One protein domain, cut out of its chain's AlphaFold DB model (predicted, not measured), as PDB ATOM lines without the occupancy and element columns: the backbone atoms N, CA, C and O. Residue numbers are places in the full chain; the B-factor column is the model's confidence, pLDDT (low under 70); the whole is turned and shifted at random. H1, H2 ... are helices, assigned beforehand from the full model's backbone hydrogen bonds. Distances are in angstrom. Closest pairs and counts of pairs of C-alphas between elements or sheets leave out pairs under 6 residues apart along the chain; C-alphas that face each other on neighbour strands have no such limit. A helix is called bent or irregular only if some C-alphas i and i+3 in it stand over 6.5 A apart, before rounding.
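AT A GLANCE: This is residues 3 to 79 of the 79 residues of an uncharacterized protein of uncultured bacterium (gcode 4) (UniProt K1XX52). Picture a loose body at one end, made of H1, H2 and the long loop between them, and one lone helix, H3, at the far end of a drawn-out strip of chain. H1 and H2 are near each other without touching, while residues 54 to 79, with H3 among them, stand free and stick out from the body. The printed part has 77 residues with three named helices, H1, H2 and H3 in that order, and no named strand; the class is all helix. The whole is extended, with a radius of gyration of the C-alphas of 19.4 A, and its outline, spanning 52 by 32 by 18 A, is only just elongated.

IN THESE COORDINATES: Find C-alpha 3 at (-35.840, -27.258, -43.945); from there H1 runs through residues 3 to 16, 20.0 A from first to last C-alpha, and ends at C-alpha 16 at (-18.649, -37.411, -43.119). Read on through residues 17 to 37, which hold no named element, to H2, residues 38 to 47, 14.7 A long. Residues 48 to 63 again hold no named element. Then look for C-alpha 64 at (-18.711, -8.519, -3.181), where H3 begins; it covers residues 64 to 78, 21.2 A long, and ends at C-alpha 78 at (-36.942, -3.611, -12.826). H3 is the longest helix by residues, with 15.

HOW THE PARTS SIT: Start with H1 and H2: they are near each other, with no pair of C-alphas within 8 A but 6 pairs within 10 A. H3 touches no helix; it is apart from H1 and apart from H2. Check residues 54 to 79, of which 64 to 78 belong to H3: they have no C-alpha 8 or more residues away along the chain within 10 A. In the backbone of H1 and H3 each O i to N i+4 pair is within hydrogen-bond range; in H2 you will find 5 of 6 such pairs within range. No helix is bent or irregular.

THE WHOLE: The two C-alphas farthest apart are those of Leu 5 and Trp 65, at 53.2 A, and the C-alphas of Thr 3 and Lys 79 are 42.0 A apart. Set aside the residues that stand free, and the body has 51 residues, spanning 37 by 23 by 14 A, with a radius of gyration of 12.4 A. Both links are long: 21 residues from H1 to H2 and 16 from H2 to H3. The printed part has no cut and ends at residue 79, the chain's last. The mean pLDDT of the printed part is 92.1, and residue 79 alone is under 70 in this model.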
ATOM      1  N   THR A   3     -36.493 -27.277 -45.263       94.19
ATOM      2  CA  THR A   3     -35.840 -27.258 -43.945       94.19
ATOM      3  C   THR A   3     -35.400 -28.643 -43.479       94.19
ATOM      4  O   THR A   3     -34.294 -28.785 -42.970       94.19
ATOM      5  N   TYR A   4     -36.226 -29.671 -43.686       95.56
ATOM      6  CA  TYR A   4     -35.871 -31.051 -43.343       95.56
ATOM      7  C   TYR A   4     -34.706 -31.563 -44.191       95.56
ATOM      8  O   TYR A   4     -33.791 -32.169 -43.645       95.56
ATOM      9  N   LEU A   5     -34.700 -31.275 -45.499       96.81
ATOM     10  CA  LEU A   5     -33.583 -31.642 -46.373       96.81
ATOM     11  C   LEU A   5     -32.288 -30.943 -45.948       96.81
ATOM     12  O   LEU A   5     -31.249 -31.585 -45.873       96.81
ATOM     13  N   LEU A   6     -32.358 -29.651 -45.614       96.88
ATOM     14  CA  LEU A   6     -31.203 -28.914 -45.110       96.88
ATOM     15  C   LEU A   6     -30.634 -29.565 -43.840       96.88
ATOM     16  O   LEU A   6     -29.436 -29.811 -43.774       96.88
ATOM     17  N   GLN A   7     -31.480 -29.874 -42.851       96.62
ATOM     18  CA  GLN A   7     -31.023 -30.541 -41.624       96.62
ATOM     19  C   GLN A   7     -30.436 -31.925 -41.917       96.62
ATOM     20  O   GLN A   7     -29.397 -32.278 -41.369       96.62
ATOM     21  N   TRP A   8     -31.051 -32.684 -42.824       96.12
ATOM     22  CA  TRP A   8     -30.557 -33.994 -43.241       96.12
ATOM     23  C   TRP A   8     -29.158 -33.930 -43.863       96.12
ATOM     24  O   TRP A   8     -28.272 -34.681 -43.457       96.12
ATOM     25  N   GLU A   9     -28.930 -33.009 -44.802       98.00
ATOM     26  CA  GLU A   9     -27.616 -32.832 -45.425       98.00
ATOM     27  C   GLU A   9     -26.562 -32.372 -44.409       98.00
ATOM     28  O   GLU A   9     -25.437 -32.867 -44.430       98.00
ATOM     29  N   MET A  10     -26.928 -31.522 -43.444       97.69
ATOM     30  CA  MET A  10     -26.015 -31.113 -42.369       97.69
ATOM     31  C   MET A  10     -25.634 -32.275 -41.440       97.69
ATOM     32  O   MET A  10     -24.472 -32.387 -41.049       97.69
ATOM     33  N   ILE A  11     -26.573 -33.168 -41.113       96.88
ATOM     34  CA  ILE A  11     -26.293 -34.374 -40.313       96.88
ATOM     35  C   ILE A  11     -25.366 -35.324 -41.079       96.88
ATOM     36  O   ILE A  11     -24.425 -35.879 -40.506       96.88
ATOM     37  N   ARG A  12     -25.600 -35.505 -42.386       97.88
ATOM     38  CA  ARG A  12     -24.728 -36.316 -43.247       97.88
ATOM     39  C   ARG A  12     -23.323 -35.733 -43.333       97.88
ATOM     40  O   ARG A  12     -22.358 -36.478 -43.200       97.88
ATOM     41  N   GLU A  13     -23.209 -34.422 -43.497       98.25
ATOM     42  CA  GLU A  13     -21.924 -33.727 -43.529       98.25
ATOM     43  C   GLU A  13     -21.172 -33.851 -42.196       98.25
ATOM     44  O   GLU A  13     -19.977 -34.138 -42.188       98.25
ATOM     45  N   ALA A  14     -21.863 -33.721 -41.058       97.75
ATOM     46  CA  ALA A  14     -21.262 -33.940 -39.743       97.75
ATOM     47  C   ALA A  14     -20.714 -35.371 -39.605       97.75
ATOM     48  O   ALA A  14     -19.578 -35.563 -39.171       97.75
ATOM     49  N   ARG A  15     -21.470 -36.379 -40.059       97.56
ATOM     50  CA  ARG A  15     -21.000 -37.772 -40.083       97.56
ATOM     51  C   ARG A  15     -19.789 -37.957 -41.000       97.56
ATOM     52  O   ARG A  15     -18.842 -38.629 -40.605       97.56
ATOM     53  N   ASN A  16     -19.785 -37.350 -42.189       98.31
ATOM     54  CA  ASN A  16     -18.649 -37.411 -43.119       98.31
ATOM     55  C   ASN A  16     -17.367 -36.823 -42.510       98.31
ATOM     56  O   ASN A  16     -16.270 -37.265 -42.837       98.31
ATOM     57  N   ARG A  17     -17.501 -35.851 -41.601       98.25
ATOM     58  CA  ARG A  17     -16.392 -35.247 -40.845       98.25
ATOM     59  C   ARG A  17     -15.956 -36.059 -39.624       98.25
ATOM     60  O   ARG A  17     -15.039 -35.635 -38.928       98.25
ATOM     61  N   GLY A  18     -16.598 -37.195 -39.351       98.00
ATOM     62  CA  GLY A  18     -16.318 -38.016 -38.174       98.00
ATOM     63  C   GLY A  18     -16.862 -37.427 -36.870       98.00
ATOM     64  O   GLY A  18     -16.309 -37.702 -35.811       98.00
ATOM     65  N   CYS A  19     -17.906 -36.595 -36.922       97.62
ATOM     66  CA  CYS A  19     -18.587 -36.124 -35.717       97.62
ATOM     67  C   CYS A  19     -19.530 -37.204 -35.164       97.62
ATOM     68  O   CYS A  19     -20.382 -37.714 -35.893       97.62
ATOM     69  N   ASP A  20     -19.438 -37.471 -33.860       95.88
ATOM     70  CA  ASP A  20     -20.295 -38.455 -33.177       95.88
ATOM     71  C   ASP A  20     -21.658 -37.888 -32.759       95.88
ATOM     72  O   ASP A  20     -22.636 -38.623 -32.647       95.88
ATOM     73  N   ASN A  21     -21.732 -36.574 -32.529       94.06
ATOM     74  CA  ASN A  21     -22.923 -35.894 -32.025       94.06
ATOM     75  C   ASN A  21     -23.295 -34.716 -32.930       94.06
ATOM     76  O   ASN A  21     -22.425 -33.951 -33.354       94.06
ATOM     77  N   PHE A  22     -24.594 -34.541 -33.176       95.25
ATOM     78  CA  PHE A  22     -25.148 -33.388 -33.880       95.25
ATOM     79  C   PHE A  22     -26.023 -32.582 -32.918       95.25
ATOM     80  O   PHE A  22     -27.069 -33.056 -32.478       95.25
ATOM     81  N   ASP A  23     -25.579 -31.377 -32.569       94.69
ATOM     82  CA  ASP A  23     -26.268 -30.523 -31.604       94.69
ATOM     83  C   ASP A  23     -27.252 -29.574 -32.308       94.69
ATOM     84  O   ASP A  23     -26.858 -28.697 -33.079       94.69
ATOM     85  N   PHE A  24     -28.545 -29.731 -32.015       94.56
ATOM     86  CA  PHE A  24     -29.598 -28.831 -32.490       94.56
ATOM     87  C   PHE A  24     -29.696 -27.530 -31.680       94.56
ATOM     88  O   PHE A  24     -30.520 -26.673 -32.014       94.56
ATOM     89  N   LEU A  25     -28.863 -27.343 -30.654       93.44
ATOM     90  CA  LEU A  25     -28.807 -26.187 -29.761       93.44
ATOM     91  C   LEU A  25     -30.082 -26.020 -28.914       93.44
ATOM     92  O   LEU A  25     -30.877 -26.939 -28.732       93.44
ATOM     93  N   GLY A  26     -30.281 -24.814 -28.377       91.75
ATOM     94  CA  GLY A  26     -31.370 -24.503 -27.456       91.75
ATOM     95  C   GLY A  26     -32.773 -24.694 -28.040       91.75
ATOM     96  O   GLY A  26     -33.042 -24.413 -29.215       91.75
ATOM     97  N   ILE A  27     -33.675 -25.129 -27.169       93.62
ATOM     98  CA  ILE A  27     -35.124 -25.180 -27.367       93.62
ATOM     99  C   ILE A  27     -35.811 -24.235 -26.373       93.62
ATOM    100  O   ILE A  27     -35.158 -23.666 -25.496       93.62
ATOM    101  N   ALA A  28     -37.120 -24.033 -26.521       93.19
ATOM    102  CA  ALA A  28     -37.916 -23.313 -25.537       93.19
ATOM    103  C   ALA A  28     -37.810 -23.982 -24.157       93.19
ATOM    104  O   ALA A  28     -37.661 -25.201 -24.053       93.19
ATOM    105  N   ALA A  29     -37.907 -23.174 -23.099       87.19
ATOM    106  CA  ALA A  29     -37.972 -23.698 -21.743       87.19
ATOM    107  C   ALA A  29     -39.225 -24.593 -21.584       87.19
ATOM    108  O   ALA A  29     -40.276 -24.239 -22.133       87.19
ATOM    109  N   PRO A  30     -39.148 -25.731 -20.864       79.75
ATOM    110  CA  PRO A  30     -40.240 -26.713 -20.789       79.75
ATOM    111  C   PRO A  30     -41.561 -26.154 -20.240       79.75
ATOM    112  O   PRO A  30     -42.639 -26.659 -20.538       79.75
ATOM    113  N   ASP A  31     -41.470 -25.112 -19.423       81.75
ATOM    114  CA  ASP A  31     -42.565 -24.412 -18.757       81.75
ATOM    115  C   ASP A  31     -43.160 -23.264 -19.595       81.75
ATOM    116  O   ASP A  31     -44.214 -22.724 -19.255       81.75
ATOM    117  N   SER A  32     -42.545 -22.911 -20.728       82.31
ATOM    118  CA  SER A  32     -42.952 -21.780 -21.565       82.31
ATOM    119  C   SER A  32     -43.828 -22.220 -22.744       82.31
ATOM    120  O   SER A  32     -43.369 -22.318 -23.885       82.31
ATOM    121  N   LYS A  33     -45.118 -22.469 -22.473       70.19
ATOM    122  CA  LYS A  33     -46.100 -22.900 -23.495       70.19
ATOM    123  C   LYS A  33     -46.303 -21.884 -24.628       70.19
ATOM    124  O   LYS A  33     -46.489 -22.296 -25.767       70.19
ATOM    125  N   ASP A  34     -46.181 -20.590 -24.329       81.75
ATOM    126  CA  ASP A  34     -46.362 -19.491 -25.293       81.75
ATOM    127  C   ASP A  34     -45.030 -18.921 -25.809       81.75
ATOM    128  O   ASP A  34     -44.944 -17.774 -26.249       81.75
ATOM    129  N   SER A  35     -43.950 -19.705 -25.743       88.56
ATOM    130  CA  SER A  35     -42.658 -19.272 -26.268       88.56
ATOM    131  C   SER A  35     -42.728 -19.028 -27.777       88.56
ATOM    132  O   SER A  35     -43.186 -19.880 -28.539       88.56
ATOM    133  N   HIS A  36     -42.134 -17.928 -28.244       89.81
ATOM    134  CA  HIS A  36     -41.907 -17.685 -29.675       89.81
ATOM    135  C   HIS A  36     -41.111 -18.811 -30.364       89.81
ATOM    136  O   HIS A  36     -41.123 -18.924 -31.588       89.81
ATOM    137  N   LEU A  37     -40.426 -19.656 -29.588       91.38
ATOM    138  CA  LEU A  37     -39.651 -20.798 -30.066       91.38
ATOM    139  C   LEU A  37     -40.415 -22.130 -29.994       91.38
ATOM    140  O   LEU A  37     -39.812 -23.173 -30.254       91.38
ATOM    141  N   ALA A  38     -41.710 -22.138 -29.661       91.69
ATOM    142  CA  ALA A  38     -42.491 -23.369 -29.515       91.69
ATOM    143  C   ALA A  38     -42.472 -24.222 -30.796       91.69
ATOM    144  O   ALA A  38     -42.166 -25.411 -30.744       91.69
ATOM    145  N   TRP A  39     -42.681 -23.606 -31.964       90.62
ATOM    146  CA  TRP A  39     -42.645 -24.319 -33.248       90.62
ATOM    147  C   TRP A  39     -41.243 -24.826 -33.616       90.62
ATOM    148  O   TRP A  39     -41.090 -25.928 -34.138       90.62
ATOM    149  N   VAL A  40     -40.200 -24.052 -33.300       92.56
ATOM    150  CA  VAL A  40     -38.803 -24.472 -33.507       92.56
ATOM    151  C   VAL A  40     -38.456 -25.658 -32.603       92.56
ATOM    152  O   VAL A  40     -37.739 -26.565 -33.019       92.56
ATOM    153  N   THR A  41     -38.986 -25.660 -31.381       93.81
ATOM    154  CA  THR A  41     -38.825 -26.750 -30.415       93.81
ATOM    155  C   THR A  41     -39.505 -28.014 -30.919       93.81
ATOM    156  O   THR A  41     -38.851 -29.045 -31.022       93.81
ATOM    157  N   ASP A  42     -40.769 -27.920 -31.332       92.50
ATOM    158  CA  ASP A  42     -41.513 -29.036 -31.927       92.50
ATOM    159  C   ASP A  42     -40.804 -29.609 -33.169       92.50
ATOM    160  O   ASP A  42     -40.646 -30.822 -33.296       92.50
ATOM    161  N   PHE A  43     -40.283 -28.751 -34.054       93.88
ATOM    162  CA  PHE A  43     -39.492 -29.184 -35.210       93.88
ATOM    163  C   PHE A  43     -38.245 -29.988 -34.810       93.88
ATOM    164  O   PHE A  43     -38.003 -31.056 -35.371       93.88
ATOM    165  N   LYS A  44     -37.458 -29.503 -33.841       94.38
ATOM    166  CA  LYS A  44     -36.239 -30.190 -33.377       94.38
ATOM    167  C   LYS A  44     -36.563 -31.519 -32.691       94.38
ATOM    168  O   LYS A  44     -35.912 -32.519 -32.979       94.38
ATOM    169  N   LEU A  45     -37.610 -31.548 -31.864       93.62
ATOM    170  CA  LEU A  45     -38.051 -32.753 -31.149       93.62
ATOM    171  C   LEU A  45     -38.578 -33.855 -32.081       93.62
ATOM    172  O   LEU A  45     -38.518 -35.036 -31.750       93.62
ATOM    173  N   LYS A  46     -39.063 -33.493 -33.274       93.69
ATOM    174  CA  LYS A  46     -39.430 -34.464 -34.318       93.69
ATOM    175  C   LYS A  46     -38.224 -35.116 -34.993       93.69
ATOM    176  O   LYS A  46     -38.367 -36.208 -35.535       93.69
ATOM    177  N   LEU A  47     -37.061 -34.456 -34.995       93.38
ATOM    178  CA  LEU A  47     -35.817 -35.004 -35.549       93.38
ATOM    179  C   LEU A  47     -35.084 -35.890 -34.538       93.38
ATOM    180  O   LEU A  47     -34.420 -36.843 -34.937       93.38
ATOM    181  N   THR A  48     -35.212 -35.591 -33.245       91.56
ATOM    182  CA  THR A  48     -34.698 -36.429 -32.160       91.56
ATOM    183  C   THR A  48     -35.519 -36.233 -30.880       91.56
ATOM    184  O   THR A  48     -35.796 -35.089 -30.515       91.56
ATOM    185  N   PRO A  49     -35.889 -37.308 -30.159       87.62
ATOM    186  CA  PRO A  49     -36.546 -37.189 -28.858       87.62
ATOM    187  C   PRO A  49     -35.565 -36.828 -27.729       87.62
ATOM    188  O   PRO A  49     -35.992 -36.537 -26.611       87.62
ATOM    189  N   GLU A  50     -34.255 -36.874 -27.984       91.50
ATOM    190  CA  GLU A  50     -33.240 -36.644 -26.962       91.50
ATOM    191  C   GLU A  50     -33.097 -35.158 -26.640       91.50
ATOM    192  O   GLU A  50     -32.881 -34.315 -27.511       91.50
ATOM    193  N   THR A  51     -33.174 -34.835 -25.351       92.44
ATOM    194  CA  THR A  51     -32.935 -33.486 -24.842       92.44
ATOM    195  C   THR A  51     -31.986 -33.550 -23.659       92.44
ATOM    196  O   THR A  51     -32.004 -34.497 -22.871       92.44
ATOM    197  N   LYS A  52     -31.135 -32.532 -23.530       92.19
ATOM    198  CA  LYS A  52     -30.191 -32.415 -22.423       92.19
ATOM    199  C   LYS A  52     -30.365 -31.071 -21.738       92.19
ATOM    200  O   LYS A  52     -30.212 -30.025 -22.365       92.19
ATOM    201  N   GLN A  53     -30.656 -31.108 -20.443       91.81
ATOM    202  CA  GLN A  53     -30.719 -29.909 -19.619       91.81
ATOM    203  C   GLN A  53     -29.330 -29.605 -19.055       91.81
ATOM    204  O   GLN A  53     -28.737 -30.415 -18.342       91.81
ATOM    205  N   TRP A  54     -28.803 -28.436 -19.403       90.88
ATOM    206  CA  TRP A  54     -27.554 -27.927 -18.847       90.88
ATOM    207  C   TRP A  54     -27.823 -27.155 -17.548       90.88
ATOM    208  O   TRP A  54     -28.910 -26.589 -17.394       90.88
ATOM    209  N   PRO A  55     -26.864 -27.122 -16.605       91.25
ATOM    210  CA  PRO A  55     -26.996 -26.303 -15.409       91.25
ATOM    211  C   PRO A  55     -27.086 -24.820 -15.780       91.25
ATOM    212  O   PRO A  55     -26.516 -24.374 -16.778       91.25
ATOM    213  N   GLU A  56     -27.787 -24.053 -14.950       89.81
ATOM    214  CA  GLU A  56     -27.883 -22.607 -15.128       89.81
ATOM    215  C   GLU A  56     -26.509 -21.928 -15.059       89.81
ATOM    216  O   GLU A  56     -25.552 -22.430 -14.458       89.81
ATOM    217  N   SER A  57     -26.424 -20.742 -15.665       92.06
ATOM    218  CA  SER A  57     -25.203 -19.943 -15.677       92.06
ATOM    219  C   SER A  57     -24.728 -19.645 -14.255       92.06
ATOM    220  O   SER A  57     -25.454 -19.046 -13.458       92.06
ATOM    221  N   GLN A  58     -23.481 -19.998 -13.959       93.25
ATOM    222  CA  GLN A  58     -22.863 -19.716 -12.670       93.25
ATOM    223  C   GLN A  58     -22.083 -18.402 -12.734       93.25
ATOM    224  O   GLN A  58     -21.382 -18.123 -13.705       93.25
ATOM    225  N   ILE A  59     -22.198 -17.583 -11.687       93.06
ATOM    226  CA  ILE A  59     -21.501 -16.296 -11.589       93.06
ATOM    227  C   ILE A  59     -20.534 -16.353 -10.412       93.06
ATOM    228  O   ILE A  59     -20.955 -16.429  -9.256       93.06
ATOM    229  N   TYR A  60     -19.237 -16.253 -10.698       94.56
ATOM    230  CA  TYR A  60     -18.213 -16.112  -9.669       94.56
ATOM    231  C   TYR A  60     -18.042 -14.639  -9.273       94.56
ATOM    232  O   TYR A  60     -17.672 -13.791 -10.088       94.56
ATOM    233  N   ILE A  61     -18.329 -14.315  -8.012       94.19
ATOM    234  CA  ILE A  61     -18.313 -12.933  -7.519       94.19
ATOM    235  C   ILE A  61     -16.935 -12.607  -6.941       94.19
ATOM    236  O   ILE A  61     -16.631 -12.966  -5.808       94.19
ATOM    237  N   VAL A  62     -16.137 -11.849  -7.696       94.56
ATOM    238  CA  VAL A  62     -14.802 -11.401  -7.257       94.56
ATOM    239  C   VAL A  62     -14.899 -10.263  -6.230       94.56
ATOM    240  O   VAL A  62     -14.320 -10.330  -5.150       94.56
ATOM    241  N   LYS A  63     -15.658  -9.200  -6.536       94.94
ATOM    242  CA  LYS A  63     -15.814  -8.017  -5.666       94.94
ATOM    243  C   LYS A  63     -17.231  -7.944  -5.100       94.94
ATOM    244  O   LYS A  63     -18.145  -7.435  -5.751       94.94
ATOM    245  N   ARG A  64     -17.402  -8.411  -3.859       91.44
ATOM    246  CA  ARG A  64     -18.711  -8.519  -3.181       91.44
ATOM    247  C   ARG A  64     -19.474  -7.187  -3.109       91.44
ATOM    248  O   ARG A  64     -20.676  -7.173  -3.356       91.44
ATOM    249  N   TRP A  65     -18.782  -6.077  -2.837       94.06
ATOM    250  CA  TRP A  65     -19.396  -4.744  -2.727       94.06
ATOM    251  C   TRP A  65     -20.000  -4.247  -4.043       94.06
ATOM    252  O   TRP A  65     -21.174  -3.888  -4.089       94.06
ATOM    253  N   TRP A  66     -19.236  -4.302  -5.136       93.62
ATOM    254  CA  TRP A  66     -19.721  -3.900  -6.459       93.62
ATOM    255  C   TRP A  66     -20.883  -4.768  -6.937       93.62
ATOM    256  O   TRP A  66     -21.836  -4.260  -7.523       93.62
ATOM    257  N   TRP A  67     -20.847  -6.066  -6.633       93.25
ATOM    258  CA  TRP A  67     -21.959  -6.957  -6.939       93.25
ATOM    259  C   TRP A  67     -23.249  -6.576  -6.198       93.25
ATOM    260  O   TRP A  67     -24.324  -6.612  -6.796       93.25
ATOM    261  N   MET A  68     -23.155  -6.153  -4.931       93.19
ATOM    262  CA  MET A  68     -24.308  -5.620  -4.198       93.19
ATOM    263  C   MET A  68     -24.875  -4.364  -4.865       93.19
ATOM    264  O   MET A  68     -26.081  -4.306  -5.097       93.19
ATOM    265  N   VAL A  69     -24.023  -3.406  -5.244       95.25
ATOM    266  CA  VAL A  69     -24.460  -2.186  -5.948       95.25
ATOM    267  C   VAL A  69     -25.175  -2.535  -7.256       95.25
ATOM    268  O   VAL A  69     -26.289  -2.072  -7.489       95.25
ATOM    269  N   LEU A  70     -24.597  -3.413  -8.084       94.12
ATOM    270  CA  LEU A  70     -25.221  -3.858  -9.335       94.12
ATOM    271  C   LEU A  70     -26.570  -4.545  -9.104       94.12
ATOM    272  O   LEU A  70     -27.506  -4.340  -9.877       94.12
ATOM    273  N   ARG A  71     -26.686  -5.347  -8.040       92.00
ATOM    274  CA  ARG A  71     -27.938  -6.017  -7.674       92.00
ATOM    275  C   ARG A  71     -29.020  -5.004  -7.288       92.00
ATOM    276  O   ARG A  71     -30.145  -5.138  -7.760       92.00
ATOM    277  N   VAL A  72     -28.678  -3.979  -6.505       94.88
ATOM    278  CA  VAL A  72     -29.603  -2.892  -6.131       94.88
ATOM    279  C   VAL A  72     -30.022  -2.082  -7.359       94.88
ATOM    280  O   VAL A  72     -31.213  -1.874  -7.572       94.88
ATOM    281  N   VAL A  73     -29.079  -1.700  -8.225       95.12
ATOM    282  CA  VAL A  73     -29.384  -0.962  -9.465       95.12
ATOM    283  C   VAL A  73     -30.311  -1.767 -10.379       95.12
ATOM    284  O   VAL A  73     -31.279  -1.218 -10.906       95.12
ATOM    285  N   ARG A  74     -30.057  -3.073 -10.552       91.81
ATOM    286  CA  ARG A  74     -30.955  -3.956 -11.316       91.81
ATOM    287  C   ARG A  74     -32.341  -4.052 -10.688       91.81
ATOM    288  O   ARG A  74     -33.311  -4.114 -11.429       91.81
ATOM    289  N   PHE A  75     -32.437  -4.080  -9.361       92.50
ATOM    290  CA  PHE A  75     -33.720  -4.130  -8.662       92.50
ATOM    291  C   PHE A  75     -34.532  -2.846  -8.874       92.50
ATOM    292  O   PHE A  75     -35.713  -2.926  -9.191       92.50
ATOM    293  N   ILE A  76     -33.889  -1.676  -8.785       93.75
ATOM    294  CA  ILE A  76     -34.541  -0.376  -9.003       93.75
ATOM    295  C   ILE A  76     -35.029  -0.231 -10.447       93.75
ATOM    296  O   ILE A  76     -36.146   0.213 -10.649       93.75
ATOM    297  N   LYS A  77     -34.231  -0.634 -11.446       86.12
ATOM    298  CA  LYS A  77     -34.610  -0.538 -12.872       86.12
ATOM    299  C   LYS A  77     -35.691  -1.530 -13.320       86.12
ATOM    300  O   LYS A  77     -36.167  -1.427 -14.445       86.12
ATOM    301  N   ARG A  78     -35.964  -2.558 -12.515       76.81
ATOM    302  CA  ARG A  78     -36.942  -3.611 -12.826       76.81
ATOM    303  C   ARG A  78     -38.320  -3.321 -12.212       76.81
ATOM    304  O   ARG A  78     -39.271  -4.004 -12.579       76.81
ATOM    305  N   LYS A  79     -38.399  -2.351 -11.293       53.38
ATOM    306  CA  LYS A  79     -39.628  -1.644 -10.912       53.38
ATOM    307  C   LYS A  79     -39.879  -0.502 -11.889       53.38
ATOM    308  O   LYS A  79     -41.072  -0.208 -12.094       53.38
TER     309      LYS A  79